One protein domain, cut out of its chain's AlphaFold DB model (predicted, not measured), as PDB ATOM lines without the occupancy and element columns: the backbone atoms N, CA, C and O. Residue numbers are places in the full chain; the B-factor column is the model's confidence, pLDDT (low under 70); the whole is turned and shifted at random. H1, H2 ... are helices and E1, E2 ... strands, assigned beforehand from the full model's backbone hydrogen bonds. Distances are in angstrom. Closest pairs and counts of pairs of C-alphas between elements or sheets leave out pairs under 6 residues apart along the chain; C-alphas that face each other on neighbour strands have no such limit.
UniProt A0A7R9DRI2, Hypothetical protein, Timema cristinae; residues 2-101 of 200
ATOM      1  N   SER A   2     117.615 192.704  15.888       58.75
ATOM      2  CA  SER A   2     116.224 192.277  16.094       58.75
ATOM      3  C   SER A   2     116.181 190.904  16.781       58.75
ATOM      4  O   SER A   2     117.036 190.061  16.515       58.75
ATOM      5  N   ASP A   3     115.193 190.653  17.647       64.81
ATOM      6  CA  ASP A   3     115.044 189.368  18.360       64.81
ATOM      7  C   ASP A   3     114.990 188.154  17.412       64.81
ATOM      8  O   ASP A   3     115.427 187.057  17.759       64.81
ATOM      9  N   VAL A   4     114.499 188.351  16.186       64.44
ATOM     10  CA  VAL A   4     114.439 187.320  15.137       64.44
ATOM     11  C   VAL A   4     115.835 186.976  14.612       64.44
ATOM     12  O   VAL A   4     116.164 185.803  14.441       64.44
ATOM     13  N   GLU A   5     116.685 187.981  14.411       63.41
ATOM     14  CA  GLU A   5     118.073 187.805  13.980       63.41
ATOM     15  C   GLU A   5     118.916 187.143  15.085       63.41
ATOM     16  O   GLU A   5     119.672 186.208  14.814       63.41
ATOM     17  N   GLY A   6     118.699 187.526  16.350       64.75
ATOM     18  CA  GLY A   6     119.313 186.874  17.515       64.75
ATOM     19  C   GLY A   6     118.921 185.396  17.667       64.75
ATOM     20  O   GLY A   6     119.785 184.548  17.903       64.75
ATOM     21  N   ARG A   7     117.637 185.056  17.463       63.97
ATOM     22  CA  ARG A   7     117.141 183.663  17.479       63.97
ATOM     23  C   ARG A   7     117.665 182.834  16.306       63.97
ATOM     24  O   ARG A   7     118.059 181.688  16.503       63.97
ATOM     25  N   SER A   8     117.718 183.414  15.105       71.00
ATOM     26  CA  SER A   8     118.263 182.759  13.909       71.00
ATOM     27  C   SER A   8     119.736 182.381  14.097       71.00
ATOM     28  O   SER A   8     120.128 181.239  13.850       71.00
ATOM     29  N   LEU A   9     120.540 183.298  14.646       74.94
ATOM     30  CA  LEU A   9     121.940 183.027  14.969       74.94
ATOM     31  C   LEU A   9     122.087 181.982  16.082       74.94
ATOM     32  O   LEU A   9     122.980 181.144  15.996       74.94
ATOM     33  N   CYS A  10     121.218 181.974  17.100       78.00
ATOM     34  CA  CYS A  10     121.228 180.929  18.131       78.00
ATOM     35  C   CYS A  10     120.994 179.535  17.525       78.00
ATOM     36  O   CYS A  10     121.805 178.630  17.726       78.00
ATOM     37  N   ASN A  11     119.951 179.390  16.701       83.12
ATOM     38  CA  ASN A  11     119.631 178.131  16.023       83.12
ATOM     39  C   ASN A  11     120.758 177.683  15.087       83.12
ATOM     40  O   ASN A  11     121.156 176.521  15.114       83.12
ATOM     41  N   HIS A  12     121.329 178.608  14.310       86.56
ATOM     42  CA  HIS A  12     122.464 178.306  13.442       86.56
ATOM     43  C   HIS A  12     123.683 177.818  14.243       86.56
ATOM     44  O   HIS A  12     124.344 176.852  13.861       86.56
ATOM     45  N   ARG A  13     123.956 178.440  15.398       88.88
ATOM     46  CA  ARG A  13     125.090 178.077  16.257       88.88
ATOM     47  C   ARG A  13     124.926 176.723  16.953       88.88
ATOM     48  O   ARG A  13     125.937 176.137  17.328       88.88
ATOM     49  N   ARG A  14     123.705 176.199  17.111       91.19
ATOM     50  CA  ARG A  14     123.491 174.862  17.698       91.19
ATOM     51  C   ARG A  14     124.136 173.749  16.862       91.19
ATOM     52  O   ARG A  14     124.678 172.812  17.436       91.19
ATOM     53  N   ALA A  15     124.183 173.886  15.535       91.38
ATOM     54  CA  ALA A  15     124.707 172.846  14.644       91.38
ATOM     55  C   ALA A  15     126.165 172.450  14.946       91.38
ATOM     56  O   ALA A  15     126.458 171.268  15.127       91.38
ATOM     57  N   TYR A  16     127.087 173.418  15.045       91.31
ATOM     58  CA  TYR A  16     128.485 173.085  15.347       91.31
ATOM     59  C   TYR A  16     128.679 172.673  16.809       91.31
ATOM     60  O   TYR A  16     129.608 171.919  17.085       91.31
ATOM     61  N   LYS A  17     127.827 173.132  17.741       89.81
ATOM     62  CA  LYS A  17     127.862 172.685  19.143       89.81
ATOM     63  C   LYS A  17     127.535 171.198  19.243       89.81
ATOM     64  O   LYS A  17     128.335 170.445  19.780       89.81
ATOM     65  N   PHE A  18     126.446 170.763  18.609       92.00
ATOM     66  CA  PHE A  18     126.108 169.343  18.516       92.00
ATOM     67  C   PHE A  18     127.218 168.527  17.849       92.00
ATOM     68  O   PHE A  18     127.577 167.455  18.331       92.00
ATOM     69  N   PHE A  19     127.803 169.042  16.760       92.62
ATOM     70  CA  PHE A  19     128.931 168.373  16.118       92.62
ATOM     71  C   PHE A  19     130.135 168.264  17.062       92.62
ATOM     72  O   PHE A  19     130.733 167.198  17.160       92.62
ATOM     73  N   THR A  20     130.470 169.333  17.785       91.06
ATOM     74  CA  THR A  20     131.599 169.367  18.728       91.06
ATOM     75  C   THR A  20     131.400 168.360  19.858       91.06
ATOM     76  O   THR A  20     132.309 167.576  20.127       91.06
ATOM     77  N   ASP A  21     130.204 168.305  20.445       88.38
ATOM     78  CA  ASP A  21     129.857 167.333  21.489       88.38
ATOM     79  C   ASP A  21     129.960 165.891  20.969       88.38
ATOM     80  O   ASP A  21     130.529 165.018  21.622       88.38
ATOM     81  N   SER A  22     129.507 165.649  19.735       90.19
ATOM     82  CA  SER A  22     129.505 164.311  19.127       90.19
ATOM     83  C   SER A  22     130.896 163.727  18.845       90.19
ATOM     84  O   SER A  22     131.000 162.548  18.518       90.19
ATOM     85  N   VAL A  23     131.969 164.527  18.931       90.62
ATOM     86  CA  VAL A  23     133.349 164.037  18.758       90.62
ATOM     87  C   VAL A  23     133.736 163.104  19.907       90.62
ATOM     88  O   VAL A  23     134.484 162.143  19.704       90.62
ATOM     89  N   SER A  24     133.211 163.353  21.112       85.75
ATOM     90  CA  SER A  24     133.446 162.485  22.263       85.75
ATOM     91  C   SER A  24     132.930 161.072  21.965       85.75
ATOM     92  O   SER A  24     131.762 160.913  21.623       85.75
ATOM     93  N   PRO A  25     133.742 160.010  22.135       80.62
ATOM     94  CA  PRO A  25     133.303 158.632  21.896       80.62
ATOM     95  C   PRO A  25     132.218 158.165  22.866       80.62
ATOM     96  O   PRO A  25     131.612 157.126  22.647       80.62
ATOM     97  N   ARG A  26     131.994 158.904  23.957       77.88
ATOM     98  CA  ARG A  26     130.895 158.637  24.884       77.88
ATOM     99  C   ARG A  26     129.605 159.288  24.417       77.88
ATOM    100  O   ARG A  26     128.552 158.793  24.778       77.88
ATOM    101  N   CYS A  27     129.694 160.334  23.600       83.62
ATOM    102  CA  CYS A  27     128.551 161.097  23.161       83.62
ATOM    103  C   CYS A  27     128.059 160.653  21.781       83.62
ATOM    104  O   CYS A  27     128.659 160.936  20.742       83.62
ATOM    105  N   HIS A  28     126.902 160.007  21.773       86.62
ATOM    106  CA  HIS A  28     126.187 159.680  20.549       86.62
ATOM    107  C   HIS A  28     124.827 160.364  20.542       86.62
ATOM    108  O   HIS A  28     124.168 160.450  21.578       86.62
ATOM    109  N   PHE A  29     124.406 160.810  19.358       91.31
ATOM    110  CA  PHE A  29     123.102 161.417  19.107       91.31
ATOM    111  C   PHE A  29     122.273 160.495  18.199       91.31
ATOM    112  O   PHE A  29     122.269 160.696  16.975       91.31
ATOM    113  N   PRO A  30     121.596 159.469  18.756       90.88
ATOM    114  CA  PRO A  30     120.768 158.556  17.978       90.88
ATOM    115  C   PRO A  30     119.738 159.324  17.152       90.88
ATOM    116  O   PRO A  30     119.057 160.216  17.646       90.88
ATOM    117  N   SER A  31     119.650 159.009  15.871       93.44
ATOM    118  CA  SER A  31     118.807 159.701  14.904       93.44
ATOM    119  C   SER A  31     117.994 158.678  14.126       93.44
ATOM    120  O   SER A  31     118.530 157.690  13.620       93.44
ATOM    121  N   PHE A  32     116.693 158.912  14.020       94.62
ATOM    122  CA  PHE A  32     115.718 157.914  13.607       94.62
ATOM    123  C   PHE A  32     115.194 158.228  12.207       94.62
ATOM    124  O   PHE A  32     114.703 159.339  11.984       94.62
ATOM    125  N   PRO A  33     115.255 157.280  11.254       95.31
ATOM    126  CA  PRO A  33     114.583 157.455   9.976       95.31
ATOM    127  C   PRO A  33     113.072 157.452  10.213       95.31
ATOM    128  O   PRO A  33     112.525 156.524  10.812       95.31
ATOM    129  N   CYS A  34     112.399 158.508   9.762       95.00
ATOM    130  CA  CYS A  34     110.960 158.674   9.928       95.00
ATOM    131  C   CYS A  34     110.365 159.449   8.749       95.00
ATOM    132  O   CYS A  34     111.087 160.127   8.022       95.00
ATOM    133  N   ASN A  35     109.049 159.357   8.553       94.31
ATOM    134  CA  ASN A  35     108.374 160.030   7.435       94.31
ATOM    135  C   ASN A  35     108.268 161.550   7.641       94.31
ATOM    136  O   ASN A  35     108.288 162.310   6.677       94.31
ATOM    137  N   SER A  36     108.134 161.988   8.892       96.62
ATOM    138  CA  SER A  36     108.052 163.393   9.281       96.62
ATOM    139  C   SER A  36     108.530 163.572  10.721       96.62
ATOM    140  O   SER A  36     108.638 162.604  11.480       96.62
ATOM    141  N   TYR A  37     108.790 164.824  11.104       95.56
ATOM    142  CA  TYR A  37     109.137 165.150  12.485       95.56
ATOM    143  C   TYR A  37     107.966 164.899  13.448       95.56
ATOM    144  O   TYR A  37     108.181 164.393  14.544       95.56
ATOM    145  N   ASP A  38     106.726 165.151  13.022       95.50
ATOM    146  CA  ASP A  38     105.539 164.909  13.855       95.50
ATOM    147  C   ASP A  38     105.350 163.414  14.145       95.50
ATOM    148  O   ASP A  38     105.200 163.021  15.300       95.50
ATOM    149  N   SER A  39     105.494 162.549  13.131       95.25
ATOM    150  CA  SER A  39     105.452 161.093  13.332       95.25
ATOM    151  C   SER A  39     106.579 160.595  14.242       95.25
ATOM    152  O   SER A  39     106.407 159.609  14.964       95.25
ATOM    153  N   PHE A  40     107.733 161.267  14.220       95.00
ATOM    154  CA  PHE A  40     108.828 160.996  15.146       95.00
ATOM    155  C   PHE A  40     108.455 161.387  16.585       95.00
ATOM    156  O   PHE A  40     108.639 160.572  17.488       95.00
ATOM    157  N   LEU A  41     107.866 162.569  16.801       93.69
ATOM    158  CA  LEU A  41     107.426 163.034  18.124       93.69
ATOM    159  C   LEU A  41     106.310 162.168  18.734       93.69
ATOM    160  O   LEU A  41     106.266 161.991  19.951       93.69
ATOM    161  N   GLU A  42     105.440 161.592  17.903       93.38
ATOM    162  CA  GLU A  42     104.420 160.614  18.313       93.38
ATOM    163  C   GLU A  42     105.022 159.251  18.712       93.38
ATOM    164  O   GLU A  42     104.365 158.435  19.366       93.38
ATOM    165  N   GLY A  43     106.285 159.000  18.353       92.38
ATOM    166  CA  GLY A  43     107.006 157.754  18.619       92.38
ATOM    167  C   GLY A  43     106.796 156.654  17.585       92.38
ATOM    168  O   GLY A  43     107.195 155.518  17.826       92.38
ATOM    169  N   SER A  44     106.218 156.957  16.419       92.94
ATOM    170  CA  SER A  44     105.944 155.962  15.363       92.94
ATOM    171  C   SER A  44     107.213 155.290  14.813       92.94
ATOM    172  O   SER A  44     107.154 154.224  14.196       92.94
ATOM    173  N   CYS A  45     108.371 155.912  15.038       91.75
ATOM    174  CA  CYS A  45     109.677 155.466  14.563       91.75
ATOM    175  C   CYS A  45     110.613 154.997  15.694       91.75
ATOM    176  O   CYS A  45     111.797 154.789  15.441       91.75
ATOM    177  N   PHE A  46     110.092 154.793  16.911       89.62
ATOM    178  CA  PHE A  46     110.826 154.217  18.045       89.62
ATOM    179  C   PHE A  46     110.498 152.730  18.254       89.62
ATOM    180  O   PHE A  46     109.378 152.301  17.964       89.62
ATOM    181  N   PRO A  47     111.426 151.928  18.806       90.50
ATOM    182  CA  PRO A  47     112.854 152.206  19.001       90.50
ATOM    183  C   PRO A  47     113.665 151.946  17.714       90.50
ATOM    184  O   PRO A  47     113.106 151.619  16.659       90.50
ATOM    185  N   CYS A  48     114.992 152.056  17.793       88.25
ATOM    186  CA  CYS A  48     115.874 151.504  16.766       88.25
ATOM    187  C   CYS A  48     115.709 149.980  16.685       88.25
ATOM    188  O   CYS A  48     115.499 149.307  17.693       88.25
ATOM    189  N   SER A  49     115.805 149.419  15.483       86.31
ATOM    190  CA  SER A  49     115.736 147.972  15.258       86.31
ATOM    191  C   SER A  49     116.670 147.569  14.120       86.31
ATOM    192  O   SER A  49     117.230 148.432  13.447       86.31
ATOM    193  N   GLN A  50     116.853 146.266  13.883       82.12
ATOM    194  CA  GLN A  50     117.669 145.815  12.746       82.12
ATOM    195  C   GLN A  50     117.087 146.277  11.403       82.12
ATOM    196  O   GLN A  50     117.834 146.696  10.528       82.12
ATOM    197  N   ASP A  51     115.760 146.285  11.268       84.06
ATOM    198  CA  ASP A  51     115.092 146.784  10.061       84.06
ATOM    199  C   ASP A  51     115.126 148.320   9.982       84.06
ATOM    200  O   ASP A  51     115.228 148.909   8.902       84.06
ATOM    201  N   ARG A  52     115.083 148.990  11.142       87.06
ATOM    202  CA  ARG A  52     115.158 150.446  11.271       87.06
ATOM    203  C   ARG A  52     116.583 150.883  11.590       87.06
ATOM    204  O   ARG A  52     116.910 151.218  12.728       87.06
ATOM    205  N   HIS A  53     117.401 150.928  10.545       89.62
ATOM    206  CA  HIS A  53     118.783 151.398  10.585       89.62
ATOM    207  C   HIS A  53     118.874 152.852  11.079       89.62
ATOM    208  O   HIS A  53     118.784 153.800  10.298       89.62
ATOM    209  N   CYS A  54     119.050 153.039  12.384       92.56
ATOM    210  CA  CYS A  54     119.283 154.351  12.974       92.56
ATOM    211  C   CYS A  54     120.668 154.906  12.615       92.56
ATOM    212  O   CYS A  54     121.609 154.176  12.283       92.56
ATOM    213  N   GLY A  55     120.772 156.230  12.669       92.69
ATOM    214  CA  GLY A  55     122.010 156.978  12.512       92.69
ATOM    215  C   GLY A  55     122.525 157.548  13.829       92.69
ATOM    216  O   GLY A  55     121.767 157.658  14.784       92.69
ATOM    217  N   ASN A  56     123.780 157.987  13.859       92.38
ATOM    218  CA  ASN A  56     124.251 158.973  14.826       92.38
ATOM    219  C   ASN A  56     124.448 160.310  14.115       92.38
ATOM    220  O   ASN A  56     125.142 160.371  13.101       92.38
ATOM    221  N   MET A  57     123.870 161.384  14.644       93.88
ATOM    222  CA  MET A  57     124.179 162.734  14.178       93.88
ATOM    223  C   MET A  57     125.599 163.124  14.625       93.88
ATOM    224  O   MET A  57     125.991 162.871  15.764       93.88
ATOM    225  N   GLY A  58     126.354 163.779  13.737       94.06
ATOM    226  CA  GLY A  58     127.661 164.359  14.054       94.06
ATOM    227  C   GLY A  58     128.851 163.508  13.602       94.06
ATOM    228  O   GLY A  58     128.831 162.945  12.510       94.06
ATOM    229  N   TYR A  59     129.906 163.446  14.418       94.25
ATOM    230  CA  TYR A  59     131.213 162.883  14.061       94.25
ATOM    231  C   TYR A  59     131.158 161.411  13.623       94.25
ATOM    232  O   TYR A  59     131.879 161.025  12.713       94.25
ATOM    233  N   TYR A  60     130.270 160.609  14.224       92.38
ATOM    234  CA  TYR A  60     130.108 159.172  13.941       92.38
ATOM    235  C   TYR A  60     129.031 158.851  12.882       92.38
ATOM    236  O   TYR A  60     128.595 157.698  12.754       92.38
ATOM    237  N   ALA A  61     128.559 159.850  12.131       93.81
ATOM    238  CA  ALA A  61     127.550 159.657  11.085       93.81
ATOM    239  C   ALA A  61     128.050 158.770   9.928       93.81
ATOM    240  O   ALA A  61     127.276 158.006   9.346       93.81
ATOM    241  N   ASP A  62     129.349 158.828   9.626       92.81
ATOM    242  CA  ASP A  62     130.023 158.016   8.607       92.81
ATOM    243  C   ASP A  62     129.932 156.509   8.904       92.81
ATOM    244  O   ASP A  62     129.705 155.705   7.999       92.81
ATOM    245  N   ARG A  63     130.029 156.138  10.186       91.06
ATOM    246  CA  ARG A  63     129.952 154.749  10.672       91.06
ATOM    247  C   ARG A  63     128.530 154.229  10.813       91.06
ATOM    248  O   ARG A  63     128.335 153.043  11.061       91.06
ATOM    249  N   SER A  64     127.539 155.103  10.702       90.25
ATOM    250  CA  SER A  64     126.152 154.738  10.942       90.25
ATOM    251  C   SER A  64     125.472 154.204   9.685       90.25
ATOM    252  O   SER A  64     125.736 154.668   8.573       90.25
ATOM    253  N   HIS A  65     124.550 153.256   9.864       89.31
ATOM    254  CA  HIS A  65     123.793 152.658   8.762       89.31
ATOM    255  C   HIS A  65     122.591 153.504   8.319       89.31
ATOM    256  O   HIS A  65     122.145 153.360   7.183       89.31
ATOM    257  N   GLY A  66     122.084 154.394   9.180       89.69
ATOM    258  CA  GLY A  66     120.999 155.312   8.834       89.69
ATOM    259  C   GLY A  66     121.345 156.237   7.666       89.69
ATOM    260  O   GLY A  66     122.443 156.801   7.586       89.69
ATOM    261  N   ARG A  67     120.398 156.382   6.735       90.56
ATOM    262  CA  ARG A  67     120.508 157.208   5.523       90.56
ATOM    263  C   ARG A  67     119.221 157.998   5.297       90.56
ATOM    264  O   ARG A  67     118.158 157.605   5.766       90.56
ATOM    265  N   GLY A  68     119.329 159.085   4.534       92.38
ATOM    266  CA  GLY A  68     118.213 159.992   4.266       92.38
ATOM    267  C   GLY A  68     117.960 160.960   5.421       92.38
ATOM    268  O   GLY A  68     118.874 161.288   6.178       92.38
ATOM    269  N   THR A  69     116.721 161.433   5.531       95.00
ATOM    270  CA  THR A  69     116.303 162.329   6.610       95.00
ATOM    271  C   THR A  69     116.121 161.542   7.901       95.00
ATOM    272  O   THR A  69     115.314 160.615   7.967       95.00
ATOM    273  N   LEU A  70     116.868 161.934   8.928       95.69
ATOM    274  CA  LEU A  70     116.785 161.371  10.268       95.69
ATOM    275  C   LEU A  70     116.338 162.459  11.242       95.69
ATOM    276  O   LEU A  70     116.683 163.629  11.070       95.69
ATOM    277  N   TYR A  71     115.599 162.062  12.271       95.88
ATOM    278  CA  TYR A  71     115.071 162.957  13.293       95.88
ATOM    279  C   TYR A  71     115.573 162.558  14.678       95.88
ATOM    280  O   TYR A  71     115.777 161.379  14.962       95.88
ATOM    281  N   LEU A  72     115.777 163.554  15.528       94.81
ATOM    282  CA  LEU A  72     116.089 163.402  16.940       94.81
ATOM    283  C   LEU A  72     115.550 164.617  17.700       94.81
ATOM    284  O   LEU A  72     115.277 165.657  17.097       94.81
ATOM    285  N   VAL A  73     115.455 164.499  19.017       93.94
ATOM    286  CA  VAL A  73     115.301 165.632  19.932       93.94
ATOM    287  C   VAL A  73     116.585 165.822  20.736       93.94
ATOM    288  O   VAL A  73     117.311 164.869  21.017       93.94
ATOM    289  N   THR A  74     116.867 167.067  21.107       92.31
ATOM    290  CA  THR A  74     117.949 167.434  22.028       92.31
ATOM    291  C   THR A  74     117.374 168.244  23.178       92.31
ATOM    292  O   THR A  74     116.235 168.707  23.118       92.31
ATOM    293  N   ARG A  75     118.185 168.472  24.209       91.50
ATOM    294  CA  ARG A  75     117.867 169.451  25.252       91.50
ATOM    295  C   ARG A  75     117.855 170.867  24.679       91.50
ATOM    296  O   ARG A  75     118.497 171.139  23.660       91.50
ATOM    297  N   ASP A  76     117.144 171.760  25.360       87.69
ATOM    298  CA  ASP A  76     117.116 173.181  25.008       87.69
ATOM    299  C   ASP A  76     118.437 173.885  25.339       87.69
ATOM    300  O   ASP A  76     118.843 174.805  24.624       87.69
ATOM    301  N   GLU A  77     119.136 173.407  26.368       85.69
ATOM    302  CA  GLU A  77     120.368 173.995  26.887       85.69
ATOM    303  C   GLU A  77     121.475 172.949  27.061       85.69
ATOM    304  O   GLU A  77     121.221 171.745  27.186       85.69
ATOM    305  N   GLU A  78     122.719 173.430  27.080       82.81
ATOM    306  CA  GLU A  78     123.899 172.613  27.362       82.81
ATOM    307  C   GLU A  78     123.853 172.034  28.797       82.81
ATOM    308  O   GLU A  78     123.308 172.665  29.707       82.81
ATOM    309  N   PRO A  79     124.454 170.855  29.040       85.19
ATOM    310  CA  PRO A  79     125.086 169.983  28.055       85.19
ATOM    311  C   PRO A  79     124.040 169.233  27.214       85.19
ATOM    312  O   PRO A  79     123.068 168.694  27.751       85.19
ATOM    313  N   PHE A  80     124.253 169.167  25.895       86.44
ATOM    314  CA  PHE A  80     123.388 168.387  24.996       86.44
ATOM    315  C   PHE A  80     123.640 166.881  25.107       86.44
ATOM    316  O   PHE A  80     122.840 166.077  24.637       86.44
ATOM    317  N   CYS A  81     124.766 166.519  25.717       79.50
ATOM    318  CA  CYS A  81     125.269 165.170  25.864       79.50
ATOM    319  C   CYS A  81     126.367 165.155  26.934       79.50
ATOM    320  O   CYS A  81     126.990 166.193  27.175       79.50
ATOM    321  N   ASP A  82     126.623 164.016  27.584       70.88
ATOM    322  CA  ASP A  82     127.661 163.981  28.614       70.88
ATOM    323  C   ASP A  82     129.064 164.006  28.003       70.88
ATOM    324  O   ASP A  82     129.634 162.984  27.611       70.88
ATOM    325  N   ASN A  83     129.664 165.190  27.972       54.72
ATOM    326  CA  ASN A  83     131.078 165.353  27.669       54.72
ATOM    327  C   ASN A  83     131.942 165.219  28.922       54.72
ATOM    328  O   ASN A  83     132.995 165.856  28.969       54.72
ATOM    329  N   ALA A  84     131.512 164.466  29.946       51.09
ATOM    330  CA  ALA A  84     132.242 164.295  31.191       51.09
ATOM    331  C   ALA A  84     133.736 164.039  30.937       51.09
ATOM    332  O   ALA A  84     134.212 162.909  30.811       51.09
ATOM    333  N   HIS A  85     134.491 165.132  31.043       42.91
ATOM    334  CA  HIS A  85     135.871 165.220  31.486       42.91
ATOM    335  C   HIS A  85     135.962 164.819  32.968       42.91
ATOM    336  O   HIS A  85     136.789 165.335  33.719       42.91
ATOM    337  N   GLN A  86     135.096 163.913  33.432       42.69
ATOM    338  CA  GLN A  86     135.237 163.344  34.748       42.69
ATOM    339  C   GLN A  86     136.438 162.415  34.666       42.69
ATOM    340  O   GLN A  86     136.374 161.298  34.148       42.69
ATOM    341  N   ILE A  87     137.566 162.939  35.142       41.41
ATOM    342  CA  ILE A  87     138.709 162.165  35.595       41.41
ATOM    343  C   ILE A  87     138.172 161.279  36.725       41.41
ATOM    344  O   ILE A  87     138.283 161.602  37.903       41.41
ATOM    345  N   LEU A  88     137.506 160.180  36.377       43.62
ATOM    346  CA  LEU A  88     137.238 159.109  37.315       43.62
ATOM    347  C   LEU A  88     138.591 158.434  37.544       43.62
ATOM    348  O   LEU A  88     139.014 157.563  36.789       43.62
ATOM    349  N   THR A  89     139.316 158.891  38.567       42.28
ATOM    350  CA  THR A  89     140.502 158.229  39.133       42.28
ATOM    351  C   THR A  89     140.108 156.948  39.874       42.28
ATOM    352  O   THR A  89     140.531 156.712  41.004       42.28
ATOM    353  N   THR A  90     139.270 156.111  39.273       43.91
ATOM    354  CA  THR A  90     138.887 154.807  39.810       43.91
ATOM    355  C   THR A  90     139.082 153.773  38.713       43.91
ATOM    356  O   THR A  90     138.518 153.867  37.627       43.91
ATOM    357  N   ARG A  91     139.946 152.791  38.992       46.25
ATOM    358  CA  ARG A  91     140.383 151.741  38.054       46.25
ATOM    359  C   ARG A  91     139.264 150.793  37.593       46.25
ATOM    360  O   ARG A  91     139.529 149.973  36.723       46.25
ATOM    361  N   ASP A  92     138.044 150.966  38.102       42.81
ATOM    362  CA  ASP A  92     136.916 150.048  37.914       42.81
ATOM    363  C   ASP A  92     135.671 150.710  37.293       42.81
ATOM    364  O   ASP A  92     134.585 150.136  37.316       42.81
ATOM    365  N   ALA A  93     135.792 151.909  36.711       44.22
ATOM    366  CA  ALA A  93     134.722 152.445  35.875       44.22
ATOM    367  C   ALA A  93     134.727 151.696  34.533       44.22
ATOM    368  O   ALA A  93     135.464 152.049  33.608       44.22
ATOM    369  N   THR A  94     133.914 150.641  34.424       41.47
ATOM    370  CA  THR A  94     133.470 150.122  33.126       41.47
ATOM    371  C   THR A  94     133.111 151.304  32.234       41.47
ATOM    372  O   THR A  94     132.426 152.226  32.673       41.47
ATOM    373  N   CYS A  95     133.638 151.312  31.011       41.44
ATOM    374  CA  CYS A  95     133.445 152.384  30.042       41.44
ATOM    375  C   CYS A  95     131.967 152.405  29.614       41.44
ATOM    376  O   CYS A  95     131.602 151.822  28.597       41.44
ATOM    377  N   SER A  96     131.104 153.000  30.434       44.31
ATOM    378  CA  SER A  96     129.692 153.171  30.124       44.31
ATOM    379  C   SER A  96     129.583 154.221  29.024       44.31
ATOM    380  O   SER A  96     130.113 155.329  29.138       44.31
ATOM    381  N   VAL A  97     128.961 153.840  27.913       50.47
ATOM    382  CA  VAL A  97     128.681 154.739  26.793       50.47
ATOM    383  C   VAL A  97     127.522 155.641  27.221       50.47
ATOM    384  O   VAL A  97     126.398 155.168  27.342       50.47
ATOM    385  N   PHE A  98     127.790 156.920  27.483       53.03
ATOM    386  CA  PHE A  98     126.773 157.894  27.896       53.03
ATOM    387  C   PHE A  98     126.116 158.536  26.671       53.03
ATOM    388  O   PHE A  98     126.462 159.642  26.258       53.03
ATOM    389  N   THR A  99     125.170 157.828  26.056       57.53
ATOM    390  CA  THR A  99     124.454 158.362  24.890       57.53
ATOM    391  C   THR A  99     123.568 159.549  25.279       57.53
ATOM    392  O   THR A  99     123.129 159.653  26.422       57.53
ATOM    393  N   ALA A 100     123.261 160.451  24.345       63.88
ATOM    394  CA  ALA A 100     122.150 161.378  24.534       63.88
ATOM    395  C   ALA A 100     120.847 160.558  24.542       63.88
ATOM    396  O   ALA A 100     120.255 160.299  23.490       63.88
ATOM    397  N   HIS A 101     120.460 160.069  25.724       78.00
ATOM    398  CA  HIS A 101     119.323 159.174  25.894       78.00
ATOM    399  C   HIS A 101     118.041 159.924  25.547       78.00
ATOM    400  O   HIS A 101     117.632 160.856  26.236       78.00
TER     401      HIS A 101
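This is residues 2 to 101 of the 200 residues of the protein "Hypothetical protein" of Timema cristinae (UniProt A0A7R9DRI2). There is little regular structure: a body of loops holds the short strand E1 and small helix H2, and two arms stick out, residues 2 to 13, of which 3 to 13 belong to helix H1, and loop residues 86 to 94. The printed part has 100 residues, 28 in named elements, in the order H1, E1, H2, mostly helix. It is only just loose, close to compact, with a radius of gyration of the C-alphas of 15.6 A and spans of 47 by 43 by 24 A.

H1, residues 3 to 21, is apart from E1, residues 30 to 33, and from H2, residues 37 to 41. E1 pairs with no named strand, but its residues 30 to 31 pair antiparallel with 55 to 56, and 32 to 33 with 70 to 71. The closest C-alphas of E1 and H2, Phe 32 and Phe 40, are 7.7 A apart. Every O i to N i+4 pair is within hydrogen-bond range in H2, 12 of 15 in H1.

H1 runs 26.7 A from C-alpha 3 at (115.044, 189.368, 18.360), with a kink of 26 degrees near residue 15. E1 spans 10.2 A; H2, 6.3 A, ends at C-alpha 41 (107.426, 163.034, 18.124).

The C-alphas farthest apart, Ser 2 and Arg 91, are 52.0 A apart. The printed part has no cut. Residues 42 to 101 hold no named element. pLDDT is under 70 in residues 2 to 7 and 83 to 100.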